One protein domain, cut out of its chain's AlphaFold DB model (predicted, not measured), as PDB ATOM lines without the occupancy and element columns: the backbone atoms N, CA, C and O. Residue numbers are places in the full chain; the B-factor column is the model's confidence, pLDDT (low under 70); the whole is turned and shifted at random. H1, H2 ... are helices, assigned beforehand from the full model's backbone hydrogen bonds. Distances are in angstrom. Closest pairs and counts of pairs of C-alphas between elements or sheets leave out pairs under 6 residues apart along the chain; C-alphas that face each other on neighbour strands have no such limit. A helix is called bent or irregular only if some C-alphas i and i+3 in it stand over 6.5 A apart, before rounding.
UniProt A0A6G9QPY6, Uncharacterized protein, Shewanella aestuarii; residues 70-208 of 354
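What this domain is: This is residues 70 to 208 of the 354 residues of an uncharacterized protein of Shewanella aestuarii (UniProt A0A6G9QPY6). A wide, open U: bent helix H5 makes the base with H5a and one arm with H5b; H1 and H6 pack along H5b, H2 along H5a, and the H3 and H4 hairpin makes the other arm. The printed part has 139 residues, with six named helices, H1 to H6 in order along the chain, and no named strand; its class is all helix, and it is extended, with a radius of gyration of the C-alphas of 22.4 A and spans of 66 by 35 by 23 A.

How they stand to each other: H5, residues 151 to 188, one helix by its hydrogen bonds, is bent: C-alphas 168 and 171 are 7.4 A apart, and arms H5a and H5b stand at 65 degrees, a steep tilt. H6, residues 191 to 203, touches H5b as a hairpin, closest C-alphas Ala 185 and Pro 191, 5.0 A; it is irregular, C-alphas 195 and 198 being 7.0 A apart. H1, residues 70 to 85, touches H5b, closest C-alphas Ile 77 and Val 177, 6.1 A. H2, residues 90 to 102, touches H5a, closest C-alphas Leu 95 and Val 154, 6.3 A. H3, residues 107 to 120, and H4, residues 128 to 146, form a hairpin. O i to N i+4 pairs are within hydrogen-bond range throughout H2, H3, H4, H5a and H5b, 11 of 12 in H1 and 4 of 9 in H6, beside 8 of 10 O i to N i+3.

Where its parts are: H4 is 27.0 A long; C-alpha 70 begins H1 at (176.930, 125.276, 120.608), C-alpha 203 ends H6 at (180.927, 110.611, 110.175).

The domain as a whole: The printed part has no cut and no long link; pLDDT is under 70 in 44 residues, among them 112 to 133.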
ATOM      1  N   PRO A  70     176.960 126.139 121.788       61.84
ATOM      2  CA  PRO A  70     176.930 125.276 120.608       61.84
ATOM      3  C   PRO A  70     177.482 123.851 120.870       61.84
ATOM      4  O   PRO A  70     176.920 122.865 120.406       61.84
ATOM      5  N   ALA A  71     178.513 123.704 121.703       59.50
ATOM      6  CA  ALA A  71     179.078 122.394 122.048       59.50
ATOM      7  C   ALA A  71     178.095 121.433 122.748       59.50
ATOM      8  O   ALA A  71     178.195 120.219 122.572       59.50
ATOM      9  N   ASP A  72     177.100 121.944 123.482       66.88
ATOM     10  CA  ASP A  72     176.123 121.088 124.167       66.88
ATOM     11  C   ASP A  72     175.214 120.337 123.178       66.88
ATOM     12  O   ASP A  72     174.719 119.256 123.497       66.88
ATOM     13  N   TYR A  73     174.994 120.877 121.976       75.88
ATOM     14  CA  TYR A  73     174.207 120.216 120.928       75.88
ATOM     15  C   TYR A  73     174.970 119.062 120.292       75.88
ATOM     16  O   TYR A  73     174.403 117.997 120.067       75.88
ATOM     17  N   LEU A  74     176.267 119.243 120.052       70.88
ATOM     18  CA  LEU A  74     177.105 118.162 119.552       70.88
ATOM     19  C   LEU A  74     177.295 117.058 120.580       70.88
ATOM     20  O   LEU A  74     177.233 115.892 120.218       70.88
ATOM     21  N   ARG A  75     177.421 117.400 121.867       68.12
ATOM     22  CA  ARG A  75     177.435 116.380 122.920       68.12
ATOM     23  C   ARG A  75     176.150 115.558 122.925       68.12
ATOM     24  O   ARG A  75     176.218 114.344 123.008       68.12
ATOM     25  N   GLN A  76     174.989 116.199 122.793       74.94
ATOM     26  CA  GLN A  76     173.719 115.473 122.690       74.94
ATOM     27  C   GLN A  76     173.696 114.533 121.479       74.94
ATOM     28  O   GLN A  76     173.192 113.417 121.582       74.94
ATOM     29  N   ILE A  77     174.249 114.973 120.345       78.94
ATOM     30  CA  ILE A  77     174.393 114.142 119.146       78.94
ATOM     31  C   ILE A  77     175.322 112.954 119.415       78.94
ATOM     32  O   ILE A  77     174.939 111.831 119.109       78.94
ATOM     33  N   ASP A  78     176.487 113.167 120.024       71.75
ATOM     34  CA  ASP A  78     177.429 112.096 120.363       71.75
ATOM     35  C   ASP A  78     176.856 111.121 121.388       71.75
ATOM     36  O   ASP A  78     177.006 109.913 121.241       71.75
ATOM     37  N   ASP A  79     176.182 111.620 122.423       73.38
ATOM     38  CA  ASP A  79     175.527 110.794 123.434       73.38
ATOM     39  C   ASP A  79     174.462 109.910 122.779       73.38
ATOM     40  O   ASP A  79     174.402 108.710 123.053       73.38
ATOM     41  N   LYS A  80     173.677 110.471 121.848       82.19
ATOM     42  CA  LYS A  80     172.682 109.704 121.095       82.19
ATOM     43  C   LYS A  80     173.325 108.716 120.122       82.19
ATOM     44  O   LYS A  80     172.832 107.600 119.985       82.19
ATOM     45  N   ALA A  81     174.421 109.090 119.465       75.81
ATOM     46  CA  ALA A  81     175.187 108.182 118.618       75.81
ATOM     47  C   ALA A  81     175.734 107.006 119.440       75.81
ATOM     48  O   ALA A  81     175.577 105.852 119.052       75.81
ATOM     49  N   ASN A  82     176.302 107.278 120.615       70.81
ATOM     50  CA  ASN A  82     176.797 106.247 121.518       70.81
ATOM     51  C   ASN A  82     175.657 105.334 121.995       70.81
ATOM     52  O   ASN A  82     175.802 104.117 121.955       70.81
ATOM     53  N   GLU A  83     174.508 105.894 122.376       79.19
ATOM     54  CA  GLU A  83     173.315 105.125 122.752       79.19
ATOM     55  C   GLU A  83     172.867 104.165 121.637       79.19
ATOM     56  O   GLU A  83     172.590 102.996 121.905       79.19
ATOM     57  N   LEU A  84     172.809 104.646 120.392       80.19
ATOM     58  CA  LEU A  84     172.273 103.890 119.259       80.19
ATOM     59  C   LEU A  84     173.275 102.906 118.643       80.19
ATOM     60  O   LEU A  84     172.879 101.838 118.175       80.19
ATOM     61  N   PHE A  85     174.560 103.262 118.613       77.56
ATOM     62  CA  PHE A  85     175.585 102.535 117.857       77.56
ATOM     63  C   PHE A  85     176.601 101.793 118.736       77.56
ATOM     64  O   PHE A  85     177.299 100.922 118.227       77.56
ATOM     65  N   SER A  86     176.676 102.073 120.046       66.75
ATOM     66  CA  SER A  86     177.601 101.373 120.967       66.75
ATOM     67  C   SER A  86     176.980 100.150 121.646       66.75
ATOM     68  O   SER A  86     177.568  99.601 122.578       66.75
ATOM     69  N   ALA A  87     175.786  99.727 121.222       65.69
ATOM     70  CA  ALA A  87     175.151  98.526 121.743       65.69
ATOM     71  C   ALA A  87     175.972  97.289 121.350       65.69
ATOM     72  O   ALA A  87     175.910  96.806 120.220       65.69
ATOM     73  N   GLU A  88     176.746  96.775 122.301       68.06
ATOM     74  CA  GLU A  88     177.527  95.563 122.110       68.06
ATOM     75  C   GLU A  88     176.592  94.350 122.058       68.06
ATOM     76  O   GLU A  88     175.901  94.010 123.024       68.06
ATOM     77  N   THR A  89     176.542  93.696 120.900       79.62
ATOM     78  CA  THR A  89     175.851  92.412 120.771       79.62
ATOM     79  C   THR A  89     176.749  91.282 121.286       79.62
ATOM     80  O   THR A  89     177.974  91.402 121.232       79.62
ATOM     81  N   PRO A  90     176.189  90.139 121.729       86.94
ATOM     82  CA  PRO A  90     177.001  88.991 122.138       86.94
ATOM     83  C   PRO A  90     177.966  88.497 121.047       86.94
ATOM     84  O   PRO A  90     179.036  87.989 121.360       86.94
ATOM     85  N   GLU A  91     177.587  88.647 119.777       86.00
ATOM     86  CA  GLU A  91     178.425  88.300 118.627       86.00
ATOM     87  C   GLU A  91     179.600  89.279 118.477       86.00
ATOM     88  O   GLU A  91     180.741  88.849 118.328       86.00
ATOM     89  N   MET A  92     179.353  90.587 118.617       80.88
ATOM     90  CA  MET A  92     180.417  91.599 118.609       80.88
ATOM     91  C   MET A  92     181.400  91.402 119.755       80.88
ATOM     92  O   MET A  92     182.598  91.450 119.510       80.88
ATOM     93  N   ALA A  93     180.911  91.133 120.968       81.31
ATOM     94  CA  ALA A  93     181.767  90.899 122.129       81.31
ATOM     95  C   ALA A  93     182.752  89.748 121.886       81.31
ATOM     96  O   ALA A  93     183.939  89.867 122.175       81.31
ATOM     97  N   GLN A  94     182.281  88.656 121.275       87.06
ATOM     98  CA  GLN A  94     183.133  87.515 120.926       87.06
ATOM     99  C   GLN A  94     184.186  87.871 119.873       87.06
ATOM    100  O   GLN A  94     185.331  87.431 119.971       87.06
ATOM    101  N   LEU A  95     183.820  88.665 118.864       84.19
ATOM    102  CA  LEU A  95     184.748  89.110 117.826       84.19
ATOM    103  C   LEU A  95     185.762  90.133 118.368       84.19
ATOM    104  O   LEU A  95     186.934  90.082 118.005       84.19
ATOM    105  N   ILE A  96     185.351  91.025 119.273       77.75
ATOM    106  CA  ILE A  96     186.236  91.976 119.959       77.75
ATOM    107  C   ILE A  96     187.226  91.222 120.853       77.75
ATOM    108  O   ILE A  96     188.429  91.440 120.726       77.75
ATOM    109  N   GLU A  97     186.757  90.273 121.670       81.56
ATOM    110  CA  GLU A  97     187.622  89.415 122.492       81.56
ATOM    111  C   GLU A  97     188.609  88.625 121.618       81.56
ATOM    112  O   GLU A  97     189.791  88.502 121.947       81.56
ATOM    113  N   PHE A  98     188.155  88.128 120.460       87.00
ATOM    114  CA  PHE A  98     189.039  87.485 119.493       87.00
ATOM    115  C   PHE A  98     190.157  88.432 119.046       87.00
ATOM    116  O   PHE A  98     191.318  88.028 119.065       87.00
ATOM    117  N   LYS A  99     189.845  89.682 118.673       76.50
ATOM    118  CA  LYS A  99     190.853  90.675 118.258       76.50
ATOM    119  C   LYS A  99     191.838  91.006 119.373       76.50
ATOM    120  O   LYS A  99     193.036  91.079 119.112       76.50
ATOM    121  N   GLU A 100     191.356  91.177 120.601       74.56
ATOM    122  CA  GLU A 100     192.207  91.448 121.765       74.56
ATOM    123  C   GLU A 100     193.197  90.304 122.009       74.56
ATOM    124  O   GLU A 100     194.388  90.544 122.210       74.56
ATOM    125  N   ARG A 101     192.733  89.053 121.902       78.56
ATOM    126  CA  ARG A 101     193.585  87.859 122.026       78.56
ATOM    127  C   ARG A 101     194.508  87.647 120.832       78.56
ATOM    128  O   ARG A 101     195.608  87.128 121.005       78.56
ATOM    129  N   TYR A 102     194.071  88.028 119.632       80.88
ATOM    130  CA  TYR A 102     194.899  87.989 118.430       80.88
ATOM    131  C   TYR A 102     196.034  89.011 118.522       80.88
ATOM    132  O   TYR A 102     197.151  88.713 118.114       80.88
ATOM    133  N   GLY A 103     195.784  90.183 119.109       65.31
ATOM    134  CA  GLY A 103     196.754  91.262 119.260       65.31
ATOM    135  C   GLY A 103     197.009  92.023 117.953       65.31
ATOM    136  O   GLY A 103     196.832  91.502 116.856       65.31
ATOM    137  N   TYR A 104     197.445  93.277 118.071       62.38
ATOM    138  CA  TYR A 104     197.576  94.203 116.931       62.38
ATOM    139  C   TYR A 104     198.960  94.222 116.274       62.38
ATOM    140  O   TYR A 104     199.122  94.817 115.215       62.38
ATOM    141  N   ARG A 105     199.968  93.630 116.922       59.62
ATOM    142  CA  ARG A 105     201.365  93.656 116.464       59.62
ATOM    143  C   ARG A 105     201.685  92.425 115.637       59.62
ATOM    144  O   ARG A 105     201.225  91.342 115.991       59.62
ATOM    145  N   SER A 106     202.495  92.544 114.597       66.62
ATOM    146  CA  SER A 106     202.995  91.377 113.867       66.62
ATOM    147  C   SER A 106     203.895  90.507 114.757       66.62
ATOM    148  O   SER A 106     204.378  90.946 115.802       66.62
ATOM    149  N   ASP A 107     204.118  89.251 114.361       72.38
ATOM    150  CA  ASP A 107     205.059  88.376 115.074       72.38
ATOM    151  C   ASP A 107     206.478  88.974 115.086       72.38
ATOM    152  O   ASP A 107     207.154  88.907 116.107       72.38
ATOM    153  N   GLU A 108     206.883  89.630 113.994       72.06
ATOM    154  CA  GLU A 108     208.176  90.312 113.857       72.06
ATOM    155  C   GLU A 108     208.289  91.510 114.814       72.06
ATOM    156  O   GLU A 108     209.273  91.631 115.537       72.06
ATOM    157  N   GLU A 109     207.249  92.347 114.922       64.62
ATOM    158  CA  GLU A 109     207.217  93.478 115.865       64.62
ATOM    159  C   GLU A 109     207.281  93.026 117.329       64.62
ATOM    160  O   GLU A 109     207.830  93.719 118.191       64.62
ATOM    161  N   LEU A 110     206.694  91.869 117.635       65.50
ATOM    162  CA  LEU A 110     206.737  91.293 118.971       65.50
ATOM    163  C   LEU A 110     208.117  90.692 119.289       65.50
ATOM    164  O   LEU A 110     208.619  90.896 120.397       65.50
ATOM    165  N   GLU A 111     208.755  90.017 118.326       71.06
ATOM    166  CA  GLU A 111     210.121  89.482 118.451       71.06
ATOM    167  C   GLU A 111     211.158  90.609 118.585       71.06
ATOM    168  O   GLU A 111     211.985  90.582 119.497       71.06
ATOM    169  N   GLU A 112     211.058  91.666 117.775       69.50
ATOM    170  CA  GLU A 112     211.882  92.869 117.925       69.50
ATOM    171  C   GLU A 112     211.664  93.556 119.281       69.50
ATOM    172  O   GLU A 112     212.609  94.077 119.884       69.50
ATOM    173  N   GLY A 113     210.420  93.565 119.773       63.78
ATOM    174  CA  GLY A 113     210.065  94.078 121.092       63.78
ATOM    175  C   GLY A 113     210.764  93.319 122.220       63.78
ATOM    176  O   GLY A 113     211.346  93.956 123.099       63.78
ATOM    177  N   LEU A 114     210.761  91.983 122.163       65.62
ATOM    178  CA  LEU A 114     211.483  91.120 123.103       65.62
ATOM    179  C   LEU A 114     212.991  91.347 123.043       65.62
ATOM    180  O   LEU A 114     213.606  91.606 124.074       65.62
ATOM    181  N   GLU A 115     213.583  91.334 121.846       68.12
ATOM    182  CA  GLU A 115     215.023  91.556 121.692       68.12
ATOM    183  C   GLU A 115     215.454  92.929 122.215       68.12
ATOM    184  O   GLU A 115     216.529  93.075 122.800       68.12
ATOM    185  N   ARG A 116     214.632  93.964 121.998       63.06
ATOM    186  CA  ARG A 116     214.873  95.295 122.563       63.06
ATOM    187  C   ARG A 116     214.783  95.277 124.078       63.06
ATOM    188  O   ARG A 116     215.638  95.892 124.708       63.06
ATOM    189  N   PHE A 117     213.794  94.591 124.648       59.56
ATOM    190  CA  PHE A 117     213.655  94.452 126.097       59.56
ATOM    191  C   PHE A 117     214.890  93.765 126.694       59.56
ATOM    192  O   PHE A 117     215.460  94.270 127.651       59.56
ATOM    193  N   GLU A 118     215.383  92.699 126.063       62.41
ATOM    194  CA  GLU A 118     216.576  91.954 126.493       62.41
ATOM    195  C   GLU A 118     217.895  92.727 126.307       62.41
ATOM    196  O   GLU A 118     218.838  92.536 127.071       62.41
ATOM    197  N   LYS A 119     217.988  93.604 125.295       61.59
ATOM    198  CA  LYS A 119     219.211  94.374 124.982       61.59
ATOM    199  C   LYS A 119     219.308  95.725 125.701       61.59
ATOM    200  O   LYS A 119     220.416  96.156 126.011       61.59
ATOM    201  N   LEU A 120     218.194  96.442 125.886       50.19
ATOM    202  CA  LEU A 120     218.181  97.810 126.443       50.19
ATOM    203  C   LEU A 120     218.167  97.835 127.966       50.19
ATOM    204  O   LEU A 120     218.599  98.812 128.580       50.19
ATOM    205  N   LEU A 121     217.662  96.771 128.570       49.41
ATOM    206  CA  LEU A 121     217.515  96.657 129.997       49.41
ATOM    207  C   LEU A 121     218.570  95.667 130.483       49.41
ATOM    208  O   LEU A 121     218.541  94.489 130.154       49.41
ATOM    209  N   ASN A 122     219.530  96.156 131.265       52.12
ATOM    210  CA  ASN A 122     220.520  95.346 131.980       52.12
ATOM    211  C   ASN A 122     219.816  94.605 133.145       52.12
ATOM    212  O   ASN A 122     220.153  94.804 134.309       52.12
ATOM    213  N   TYR A 123     218.727  93.904 132.824       54.78
ATOM    214  CA  TYR A 123     217.671  93.451 133.725       54.78
ATOM    215  C   TYR A 123     217.880  91.997 134.135       54.78
ATOM    216  O   TYR A 123     218.430  91.187 133.388       54.78
ATOM    217  N   GLU A 124     217.424  91.673 135.341       56.25
ATOM    218  CA  GLU A 124     217.478  90.315 135.862       56.25
ATOM    219  C   GLU A 124     216.279  89.493 135.339       56.25
ATOM    220  O   GLU A 124     215.164  90.015 135.294       56.25
ATOM    221  N   PRO A 125     216.463  88.210 134.967       58.09
ATOM    222  CA  PRO A 125     215.418  87.341 134.395       58.09
ATOM    223  C   PRO A 125     214.168  87.125 135.265       58.09
ATOM    224  O   PRO A 125     213.201  86.515 134.815       58.09
ATOM    225  N   GLU A 126     214.205  87.571 136.520       61.75
ATOM    226  CA  GLU A 126     213.141  87.418 137.514       61.75
ATOM    227  C   GLU A 126     212.203  88.640 137.577       61.75
ATOM    228  O   GLU A 126     211.286  88.663 138.397       61.75
ATOM    229  N   ASP A 127     212.410  89.656 136.728       64.06
ATOM    230  CA  ASP A 127     211.549  90.838 136.687       64.06
ATOM    231  C   ASP A 127     210.114  90.480 136.258       64.06
ATOM    232  O   ASP A 127     209.865  89.926 135.183       64.06
ATOM    233  N   GLU A 128     209.154  90.827 137.114       59.84
ATOM    234  CA  GLU A 128     207.741  90.489 136.950       59.84
ATOM    235  C   GLU A 128     207.139  91.063 135.654       59.84
ATOM    236  O   GLU A 128     206.304  90.410 135.029       59.84
ATOM    237  N   LEU A 129     207.595  92.235 135.193       57.75
ATOM    238  CA  LEU A 129     207.111  92.855 133.954       57.75
ATOM    239  C   LEU A 129     207.636  92.132 132.713       57.75
ATOM    240  O   LEU A 129     206.897  91.976 131.741       57.75
ATOM    241  N   TYR A 130     208.888  91.664 132.742       63.22
ATOM    242  CA  TYR A 130     209.440  90.846 131.659       63.22
ATOM    243  C   TYR A 130     208.693  89.515 131.558       63.22
ATOM    244  O   TYR A 130     208.261  89.128 130.473       63.22
ATOM    245  N   LEU A 131     208.463  88.850 132.694       66.44
ATOM    246  CA  LEU A 131     207.719  87.590 132.739       66.44
ATOM    247  C   LEU A 131     206.273  87.757 132.247       66.44
ATOM    248  O   LEU A 131     205.788  86.907 131.499       66.44
ATOM    249  N   GLN A 132     205.602  88.857 132.605       65.00
ATOM    250  CA  GLN A 132     204.268  89.188 132.089       65.00
ATOM    251  C   GLN A 132     204.282  89.417 130.573       65.00
ATOM    252  O   GLN A 132     203.446  88.854 129.868       65.00
ATOM    253  N   PHE A 133     205.252  90.176 130.056       66.25
ATOM    254  CA  PHE A 133     205.365  90.450 128.624       66.25
ATOM    255  C   PHE A 133     205.651  89.181 127.807       66.25
ATOM    256  O   PHE A 133     205.005  88.935 126.790       66.25
ATOM    257  N   VAL A 134     206.576  88.333 128.273       72.19
ATOM    258  CA  VAL A 134     206.888  87.039 127.643       72.19
ATOM    259  C   VAL A 134     205.673  86.110 127.660       72.19
ATOM    260  O   VAL A 134     205.408  85.428 126.665       72.19
ATOM    261  N   ALA A 135     204.920  86.082 128.764       74.00
ATOM    262  CA  ALA A 135     203.705  85.281 128.879       74.00
ATOM    263  C   ALA A 135     202.604  85.765 127.923       74.00
ATOM    264  O   ALA A 135     202.011  84.944 127.222       74.00
ATOM    265  N   GLU A 136     202.363  87.077 127.844       68.69
ATOM    266  CA  GLU A 136     201.385  87.673 126.925       68.69
ATOM    267  C   GLU A 136     201.763  87.412 125.462       68.69
ATOM    268  O   GLU A 136     200.932  86.951 124.678       68.69
ATOM    269  N   TYR A 137     203.036  87.611 125.109       74.44
ATOM    270  CA  TYR A 137     203.545  87.312 123.774       74.44
ATOM    271  C   TYR A 137     203.365  85.836 123.399       74.44
ATOM    272  O   TYR A 137     202.852  85.515 122.325       74.44
ATOM    273  N   SER A 138     203.749  84.926 124.298       79.62
ATOM    274  CA  SER A 138     203.634  83.483 124.061       79.62
ATOM    275  C   SER A 138     202.173  83.063 123.883       79.62
ATOM    276  O   SER A 138     201.866  82.289 122.976       79.62
ATOM    277  N   ALA A 139     201.265  83.620 124.691       81.50
ATOM    278  CA  ALA A 139     199.832  83.369 124.588       81.50
ATOM    279  C   ALA A 139     199.239  83.886 123.266       81.50
ATOM    280  O   ALA A 139     198.439  83.183 122.645       81.50
ATOM    281  N   GLN A 140     199.651  85.071 122.796       81.00
ATOM    282  CA  GLN A 140     199.230  85.602 121.492       81.00
ATOM    283  C   GLN A 140     199.732  84.720 120.341       81.00
ATOM    284  O   GLN A 140     198.957  84.383 119.446       81.00
ATOM    285  N   LYS A 141     200.996  84.278 120.382       81.50
ATOM    286  CA  LYS A 141     201.581  83.400 119.354       81.50
ATOM    287  C   LYS A 141     200.871  82.046 119.288       81.50
ATOM    288  O   LYS A 141     200.531  81.576 118.202       81.50
ATOM    289  N   GLU A 142     200.592  81.440 120.443       87.25
ATOM    290  CA  GLU A 142     199.824  80.195 120.525       87.25
ATOM    291  C   GLU A 142     198.388  80.379 120.017       87.25
ATOM    292  O   GLU A 142     197.874  79.530 119.285       87.25
ATOM    293  N   PHE A 143     197.741  81.494 120.365       88.56
ATOM    294  CA  PHE A 143     196.395  81.790 119.891       88.56
ATOM    295  C   PHE A 143     196.357  81.958 118.369       88.56
ATOM    296  O   PHE A 143     195.540  81.309 117.725       88.56
ATOM    297  N   ARG A 144     197.270  82.744 117.783       86.44
ATOM    298  CA  ARG A 144     197.375  82.943 116.324       86.44
ATOM    299  C   ARG A 144     197.598  81.635 115.574       86.44
ATOM    300  O   ARG A 144     196.950  81.404 114.560       86.44
ATOM    301  N   ALA A 145     198.471  80.767 116.089       88.00
ATOM    302  CA  ALA A 145     198.763  79.473 115.474       88.00
ATOM    303  C   ALA A 145     197.547  78.528 115.446       88.00
ATOM    304  O   ALA A 145     197.441  77.687 114.556       88.00
ATOM    305  N   ASN A 146     196.635  78.673 116.412       90.38
ATOM    306  CA  ASN A 146     195.440  77.840 116.556       90.38
ATOM    307  C   ASN A 146     194.141  78.555 116.144       90.38
ATOM    308  O   ASN A 146     193.057  77.975 116.254       90.38
ATOM    309  N   ALA A 147     194.227  79.810 115.704       89.50
ATOM    310  CA  ALA A 147     193.077  80.620 115.353       89.50
ATOM    311  C   ALA A 147     192.363  80.035 114.129       89.50
ATOM    312  O   ALA A 147     192.976  79.702 113.117       89.50
ATOM    313  N   THR A 148     191.038  79.928 114.210       88.75
ATOM    314  CA  THR A 148     190.208  79.401 113.115       88.75
ATOM    315  C   THR A 148     189.839  80.455 112.070       88.75
ATOM    316  O   THR A 148     189.200  80.108 111.083       88.75
ATOM    317  N   LYS A 149     190.174  81.725 112.322       89.31
ATOM    318  CA  LYS A 149     189.908  82.887 111.465       89.31
ATOM    319  C   LYS A 149     191.131  83.804 111.446       89.31
ATOM    320  O   LYS A 149     191.879  83.842 112.427       89.31
ATOM    321  N   SER A 150     191.326  84.550 110.366       87.75
ATOM    322  CA  SER A 150     192.278  85.661 110.320       87.75
ATOM    323  C   SER A 150     191.695  86.919 110.976       87.75
ATOM    324  O   SER A 150     190.485  87.035 111.181       87.75
ATOM    325  N   LEU A 151     192.559  87.888 111.297       81.44
ATOM    326  CA  LEU A 151     192.114  89.193 111.794       81.44
ATOM    327  C   LEU A 151     191.256  89.932 110.753       81.44
ATOM    328  O   LEU A 151     190.268  90.558 111.110       81.44
ATOM    329  N   GLU A 152     191.592  89.790 109.469       83.31
ATOM    330  CA  GLU A 152     190.863  90.391 108.346       83.31
ATOM    331  C   GLU A 152     189.437  89.834 108.225       83.31
ATOM    332  O   GLU A 152     188.493  90.585 107.989       83.31
ATOM    333  N   GLU A 153     189.258  88.523 108.425       86.75
ATOM    334  CA  GLU A 153     187.935  87.891 108.430       86.75
ATOM    335  C   GLU A 153     187.083  88.397 109.601       86.75
ATOM    336  O   GLU A 153     185.902  88.700 109.431       86.75
ATOM    337  N   VAL A 154     187.688  88.541 110.782       82.75
ATOM    338  CA  VAL A 154     187.013  89.076 111.973       82.75
ATOM    339  C   VAL A 154     186.657  90.553 111.806       82.75
ATOM    340  O   VAL A 154     185.567  90.962 112.208       82.75
ATOM    341  N   ASP A 155     187.528  91.343 111.181       78.62
ATOM    342  CA  ASP A 155     187.264  92.748 110.865       78.62
ATOM    343  C   ASP A 155     186.104  92.902 109.882       78.62
ATOM    344  O   ASP A 155     185.207  93.708 110.128       78.62
ATOM    345  N   ALA A 156     186.060  92.079 108.833       81.62
ATOM    346  CA  ALA A 156     184.950  92.071 107.887       81.62
ATOM    347  C   ALA A 156     183.620  91.671 108.554       81.62
ATOM    348  O   ALA A 156     182.576  92.262 108.278       81.62
ATOM    349  N   GLU A 157     183.632  90.688 109.461       85.50
ATOM    350  CA  GLU A 157     182.435  90.295 110.215       85.50
ATOM    351  C   GLU A 157     181.946  91.409 111.148       85.50
ATOM    352  O   GLU A 157     180.750  91.713 111.172       85.50
ATOM    353  N   LEU A 158     182.861  92.062 111.870       78.81
ATOM    354  CA  LEU A 158     182.537  93.220 112.700       78.81
ATOM    355  C   LEU A 158     181.959  94.362 111.865       78.81
ATOM    356  O   LEU A 158     180.943  94.932 112.257       78.81
ATOM    357  N   GLU A 159     182.554  94.674 110.713       81.06
ATOM    358  CA  GLU A 159     182.070  95.715 109.802       81.06
ATOM    359  C   GLU A 159     180.628  95.446 109.352       81.06
ATOM    360  O   GLU A 159     179.783  96.340 109.402       81.06
ATOM    361  N   VAL A 160     180.298  94.194 109.014       83.94
ATOM    362  CA  VAL A 160     178.926  93.795 108.663       83.94
ATOM    363  C   VAL A 160     177.958  94.005 109.831       83.94
ATOM    364  O   VAL A 160     176.821  94.437 109.615       83.94
ATOM    365  N   ILE A 161     178.361  93.690 111.065       82.31
ATOM    366  CA  ILE A 161     177.498  93.886 112.237       82.31
ATOM    367  C   ILE A 161     177.311  95.380 112.526       82.31
ATOM    368  O   ILE A 161     176.171  95.824 112.688       82.31
ATOM    369  N   TYR A 162     178.394  96.163 112.527       78.44
ATOM    370  CA  TYR A 162     178.336  97.613 112.705       78.44
ATOM    371  C   TYR A 162     177.459  98.280 111.642       78.44
ATOM    372  O   TYR A 162     176.607  99.097 111.986       78.44
ATOM    373  N   SER A 163     177.594  97.882 110.375       81.69
ATOM    374  CA  SER A 163     176.770  98.381 109.270       81.69
ATOM    375  C   SER A 163     175.281  98.087 109.490       81.69
ATOM    376  O   SER A 163     174.457  98.988 109.353       81.69
ATOM    377  N   LYS A 164     174.914  96.876 109.934       84.19
ATOM    378  CA  LYS A 164     173.512  96.539 110.251       84.19
ATOM    379  C   LYS A 164     172.948  97.377 111.399       84.19
ATOM    380  O   LYS A 164     171.797  97.807 111.323       84.19
ATOM    381  N   ILE A 165     173.727  97.577 112.465       82.81
ATOM    382  CA  ILE A 165     173.327  98.420 113.602       82.81
ATOM    383  C   ILE A 165     173.143  99.861 113.131       82.81
ATOM    384  O   ILE A 165     172.143 100.493 113.472       82.81
ATOM    385  N   TYR A 166     174.072 100.362 112.319       83.69
ATOM    386  CA  TYR A 166     173.982 101.699 111.759       83.69
ATOM    387  C   TYR A 166     172.733 101.858 110.890       83.69
ATOM    388  O   TYR A 166     171.914 102.723 111.179       83.69
ATOM    389  N   ASP A 167     172.517 100.994 109.897       85.31
ATOM    390  CA  ASP A 167     171.370 101.074 108.985       85.31
ATOM    391  C   ASP A 167     170.024 101.016 109.718       85.31
ATOM    392  O   ASP A 167     169.089 101.741 109.367       85.31
ATOM    393  N   ALA A 168     169.926 100.189 110.763       89.06
ATOM    394  CA  ALA A 168     168.721 100.082 111.577       89.06
ATOM    395  C   ALA A 168     168.414 101.377 112.352       89.06
ATOM    396  O   ALA A 168     167.247 101.748 112.487       89.06
ATOM    397  N   ASN A 169     169.446 102.071 112.838       87.44
ATOM    398  CA  ASN A 169     169.307 103.240 113.710       87.44
ATOM    399  C   ASN A 169     169.501 104.587 112.982       87.44
ATOM    400  O   ASN A 169     169.127 105.634 113.515       87.44
ATOM    401  N   LYS A 170     170.019 104.589 111.745       87.94
ATOM    402  CA  LYS A 170     170.271 105.783 110.918       87.94
ATOM    403  C   LYS A 170     169.049 106.699 110.791       87.94
ATOM    404  O   LYS A 170     169.244 107.912 110.895       87.94
ATOM    405  N   PRO A 171     167.806 106.205 110.593       91.81
ATOM    406  CA  PRO A 171     166.640 107.085 110.500       91.81
ATOM    407  C   PRO A 171     166.363 107.846 111.800       91.81
ATOM    408  O   PRO A 171     166.104 109.049 111.758       91.81
ATOM    409  N   GLU A 172     166.456 107.167 112.949       93.94
ATOM    410  CA  GLU A 172     166.275 107.784 114.268       93.94
ATOM    411  C   GLU A 172     167.389 108.795 114.547       93.94
ATOM    412  O   GLU A 172     167.112 109.941 114.905       93.94
ATOM    413  N   PHE A 173     168.640 108.401 114.306       90.38
ATOM    414  CA  PHE A 173     169.791 109.274 114.495       90.38
ATOM    415  C   PHE A 173     169.718 110.521 113.605       90.38
ATOM    416  O   PHE A 173     169.892 111.637 114.085       90.38
ATOM    417  N   SER A 174     169.374 110.362 112.324       89.31
ATOM    418  CA  SER A 174     169.239 111.482 111.383       89.31
ATOM    419  C   SER A 174     168.145 112.460 111.813       89.31
ATOM    420  O   SER A 174     168.342 113.673 111.751       89.31
ATOM    421  N   ALA A 175     166.998 111.953 112.278       92.56
ATOM    422  CA  ALA A 175     165.926 112.793 112.802       92.56
ATOM    423  C   ALA A 175     166.375 113.562 114.055       92.56
ATOM    424  O   ALA A 175     166.105 114.760 114.172       92.56
ATOM    425  N   PHE A 176     167.110 112.900 114.952       93.25
ATOM    426  CA  PHE A 176     167.659 113.518 116.155       93.25
ATOM    427  C   PHE A 176     168.684 114.614 115.834       93.25
ATOM    428  O   PHE A 176     168.579 115.720 116.364       93.25
ATOM    429  N   VAL A 177     169.637 114.350 114.932       87.56
ATOM    430  CA  VAL A 177     170.625 115.343 114.475       87.56
ATOM    431  C   VAL A 177     169.915 116.548 113.862       87.56
ATOM    432  O   VAL A 177     170.199 117.681 114.242       87.56
ATOM    433  N   HIS A 178     168.938 116.320 112.977       91.06
ATOM    434  CA  HIS A 178     168.168 117.401 112.365       91.06
ATOM    435  C   HIS A 178     167.457 118.268 113.408       91.06
ATOM    436  O   HIS A 178     167.535 119.495 113.351       91.06
ATOM    437  N   GLN A 179     166.778 117.643 114.374       92.69
ATOM    438  CA  GLN A 179     166.067 118.354 115.432       92.69
ATOM    439  C   GLN A 179     167.028 119.159 116.314       92.69
ATOM    440  O   GLN A 179     166.767 120.324 116.611       92.69
ATOM    441  N   THR A 180     168.152 118.554 116.688       88.88
ATOM    442  CA  THR A 180     169.159 119.159 117.563       88.88
ATOM    443  C   THR A 180     169.833 120.357 116.890       88.88
ATOM    444  O   THR A 180     169.926 121.430 117.487       88.88
ATOM    445  N   LEU A 181     170.225 120.225 115.619       86.62
ATOM    446  CA  LEU A 181     170.793 121.329 114.842       86.62
ATOM    447  C   LEU A 181     169.757 122.407 114.516       86.62
ATOM    448  O   LEU A 181     170.107 123.581 114.488       86.62
ATOM    449  N   SER A 182     168.485 122.048 114.319       89.06
ATOM    450  CA  SER A 182     167.403 123.026 114.128       89.06
ATOM    451  C   SER A 182     167.204 123.894 115.371       89.06
ATOM    452  O   SER A 182     167.068 125.113 115.264       89.06
ATOM    453  N   ASP A 183     167.218 123.279 116.557       88.69
ATOM    454  CA  ASP A 183     167.129 123.994 117.832       88.69
ATOM    455  C   ASP A 183     168.352 124.903 118.042       88.69
ATOM    456  O   ASP A 183     168.205 126.090 118.351       88.69
ATOM    457  N   ALA A 184     169.555 124.388 117.761       84.94
ATOM    458  CA  ALA A 184     170.789 125.168 117.797       84.94
ATOM    459  C   ALA A 184     170.750 126.354 116.819       84.94
ATOM    460  O   ALA A 184     171.064 127.483 117.202       84.94
ATOM    461  N   ALA A 185     170.333 126.126 115.571       85.56
ATOM    462  CA  ALA A 185     170.247 127.143 114.524       85.56
ATOM    463  C   ALA A 185     169.285 128.262 114.923       85.56
ATOM    464  O   ALA A 185     169.588 129.445 114.759       85.56
ATOM    465  N   CYS A 186     168.149 127.888 115.513       87.56
ATOM    466  CA  CYS A 186     167.171 128.831 116.022       87.56
ATOM    467  C   CYS A 186     167.770 129.696 117.143       87.56
ATOM    468  O   CYS A 186     167.794 130.925 117.037       87.56
ATOM    469  N   LYS A 187     168.298 129.053 118.192       84.38
ATOM    470  CA  LYS A 187     168.776 129.714 119.418       84.38
ATOM    471  C   LYS A 187     170.084 130.478 119.253       84.38
ATOM    472  O   LYS A 187     170.386 131.327 120.077       84.38
ATOM    473  N   THR A 188     170.859 130.190 118.213       76.88
ATOM    474  CA  THR A 188     172.056 130.969 117.855       76.88
ATOM    475  C   THR A 188     171.797 131.973 116.736       76.88
ATOM    476  O   THR A 188     172.677 132.768 116.413       76.88
ATOM    477  N   SER A 189     170.594 131.963 116.147       77.81
ATOM    478  CA  SER A 189     170.272 132.698 114.916       77.81
ATOM    479  C   SER A 189     171.258 132.410 113.770       77.81
ATOM    480  O   SER A 189     171.515 133.281 112.940       77.81
ATOM    481  N   ASN A 190     171.810 131.192 113.725       75.81
ATOM    482  CA  ASN A 190     172.743 130.743 112.698       75.81
ATOM    483  C   ASN A 190     172.124 129.597 111.874       75.81
ATOM    484  O   ASN A 190     172.220 128.437 112.270       75.81
ATOM    485  N   PRO A 191     171.500 129.887 110.719       77.06
ATOM    486  CA  PRO A 191     170.877 128.855 109.891       77.06
ATOM    487  C   PRO A 191     171.887 127.882 109.265       77.06
ATOM    488  O   PRO A 191     171.496 126.772 108.912       77.06
ATOM    489  N   LEU A 192     173.169 128.260 109.170       77.19
ATOM    490  CA  LEU A 192     174.219 127.424 108.576       77.19
ATOM    491  C   LEU A 192     174.503 126.158 109.396       77.19
ATOM    492  O   LEU A 192     175.036 125.196 108.861       77.19
ATOM    493  N   LEU A 193     174.091 126.110 110.671       75.62
ATOM    494  CA  LEU A 193     174.240 124.904 111.495       75.62
ATOM    495  C   LEU A 193     173.497 123.690 110.915       75.62
ATOM    496  O   LEU A 193     173.847 122.558 111.219       75.62
ATOM    497  N   LEU A 194     172.468 123.890 110.087       81.00
ATOM    498  CA  LEU A 194     171.773 122.781 109.426       81.00
ATOM    499  C   LEU A 194     172.579 122.174 108.273       81.00
ATOM    500  O   LEU A 194     172.396 120.994 107.970       81.00
ATOM    501  N   ASP A 195     173.497 122.939 107.679       79.69
ATOM    502  CA  ASP A 195     174.369 122.467 106.598       79.69
ATOM    503  C   ASP A 195     175.411 121.454 107.111       79.69
ATOM    504  O   ASP A 195     175.991 120.700 106.328       79.69
ATOM    505  N   ASP A 196     175.596 121.380 108.432       72.88
ATOM    506  CA  ASP A 196     176.472 120.423 109.111       72.88
ATOM    507  C   ASP A 196     175.881 119.007 109.168       72.88
ATOM    508  O   ASP A 196     176.616 118.029 109.328       72.88
ATOM    509  N   MET A 197     174.557 118.878 109.024       79.38
ATOM    510  CA  MET A 197     173.836 117.619 109.214       79.38
ATOM    511  C   MET A 197     174.390 116.462 108.369       79.38
ATOM    512  O   MET A 197     174.613 115.395 108.945       79.38
ATOM    513  N   PRO A 198     174.635 116.610 107.048       72.00
ATOM    514  CA  PRO A 198     175.154 115.510 106.244       72.00
ATOM    515  C   PRO A 198     176.501 115.017 106.765       72.00
ATOM    516  O   PRO A 198     176.663 113.816 106.929       72.00
ATOM    517  N   ASN A 199     177.416 115.933 107.108       69.50
ATOM    518  CA  ASN A 199     178.749 115.595 107.612       69.50
ATOM    519  C   ASN A 199     178.686 114.885 108.969       69.50
ATOM    520  O   ASN A 199     179.448 113.958 109.221       69.50
ATOM    521  N   ILE A 200     177.778 115.312 109.851       71.31
ATOM    522  CA  ILE A 200     177.587 114.675 111.155       71.31
ATOM    523  C   ILE A 200     177.034 113.260 110.974       71.31
ATOM    524  O   ILE A 200     177.581 112.324 111.542       71.31
ATOM    525  N   VAL A 201     175.991 113.076 110.161       73.50
ATOM    526  CA  VAL A 201     175.371 111.756 109.956       73.50
ATOM    527  C   VAL A 201     176.324 110.773 109.269       73.50
ATOM    528  O   VAL A 201     176.342 109.599 109.644       73.50
ATOM    529  N   THR A 202     177.124 111.233 108.299       66.69
ATOM    530  CA  THR A 202     178.079 110.380 107.574       66.69
ATOM    531  C   THR A 202     179.347 110.078 108.366       66.69
ATOM    532  O   THR A 202     179.914 109.012 108.176       66.69
ATOM    533  N   ASN A 203     179.787 110.934 109.298       63.88
ATOM    534  CA  ASN A 203     180.927 110.611 110.175       63.88
ATOM    535  C   ASN A 203     180.679 109.366 111.046       63.88
ATOM    536  O   ASN A 203     181.632 108.712 111.462       63.88
ATOM    537  N   TRP A 204     179.413 109.055 111.330       59.66
ATOM    538  CA  TRP A 204     179.002 107.867 112.083       59.66
ATOM    539  C   TRP A 204     178.635 106.682 111.185       59.66
ATOM    540  O   TRP A 204     178.399 105.583 111.681       59.66
ATOM    541  N   GLU A 205     178.586 106.896 109.870       60.16
ATOM    542  CA  GLU A 205     178.417 105.835 108.889       60.16
ATOM    543  C   GLU A 205     179.726 105.052 108.811       60.16
ATOM    544  O   GLU A 205     180.729 105.544 108.294       60.16
ATOM    545  N   VAL A 206     179.737 103.826 109.337       52.72
ATOM    546  CA  VAL A 206     180.849 102.897 109.113       52.72
ATOM    547  C   VAL A 206     180.877 102.586 107.615       52.72
ATOM    548  O   VAL A 206     180.122 101.736 107.155       52.72
ATOM    549  N   THR A 207     181.662 103.339 106.836       51.66
ATOM    550  CA  THR A 207     181.716 103.189 105.375       51.66
ATOM    551  C   THR A 207     183.085 103.442 104.767       51.66
ATOM    552  O   THR A 207     183.811 104.345 105.170       51.66
ATOM    553  N   ASP A 208     183.356 102.615 103.753       43.16
ATOM    554  CA  ASP A 208     184.318 102.717 102.652       43.16
ATOM    555  C   ASP A 208     185.562 103.606 102.892       43.16
ATOM    556  O   ASP A 208     185.478 104.844 102.858       43.16
TER     557      ASP A 208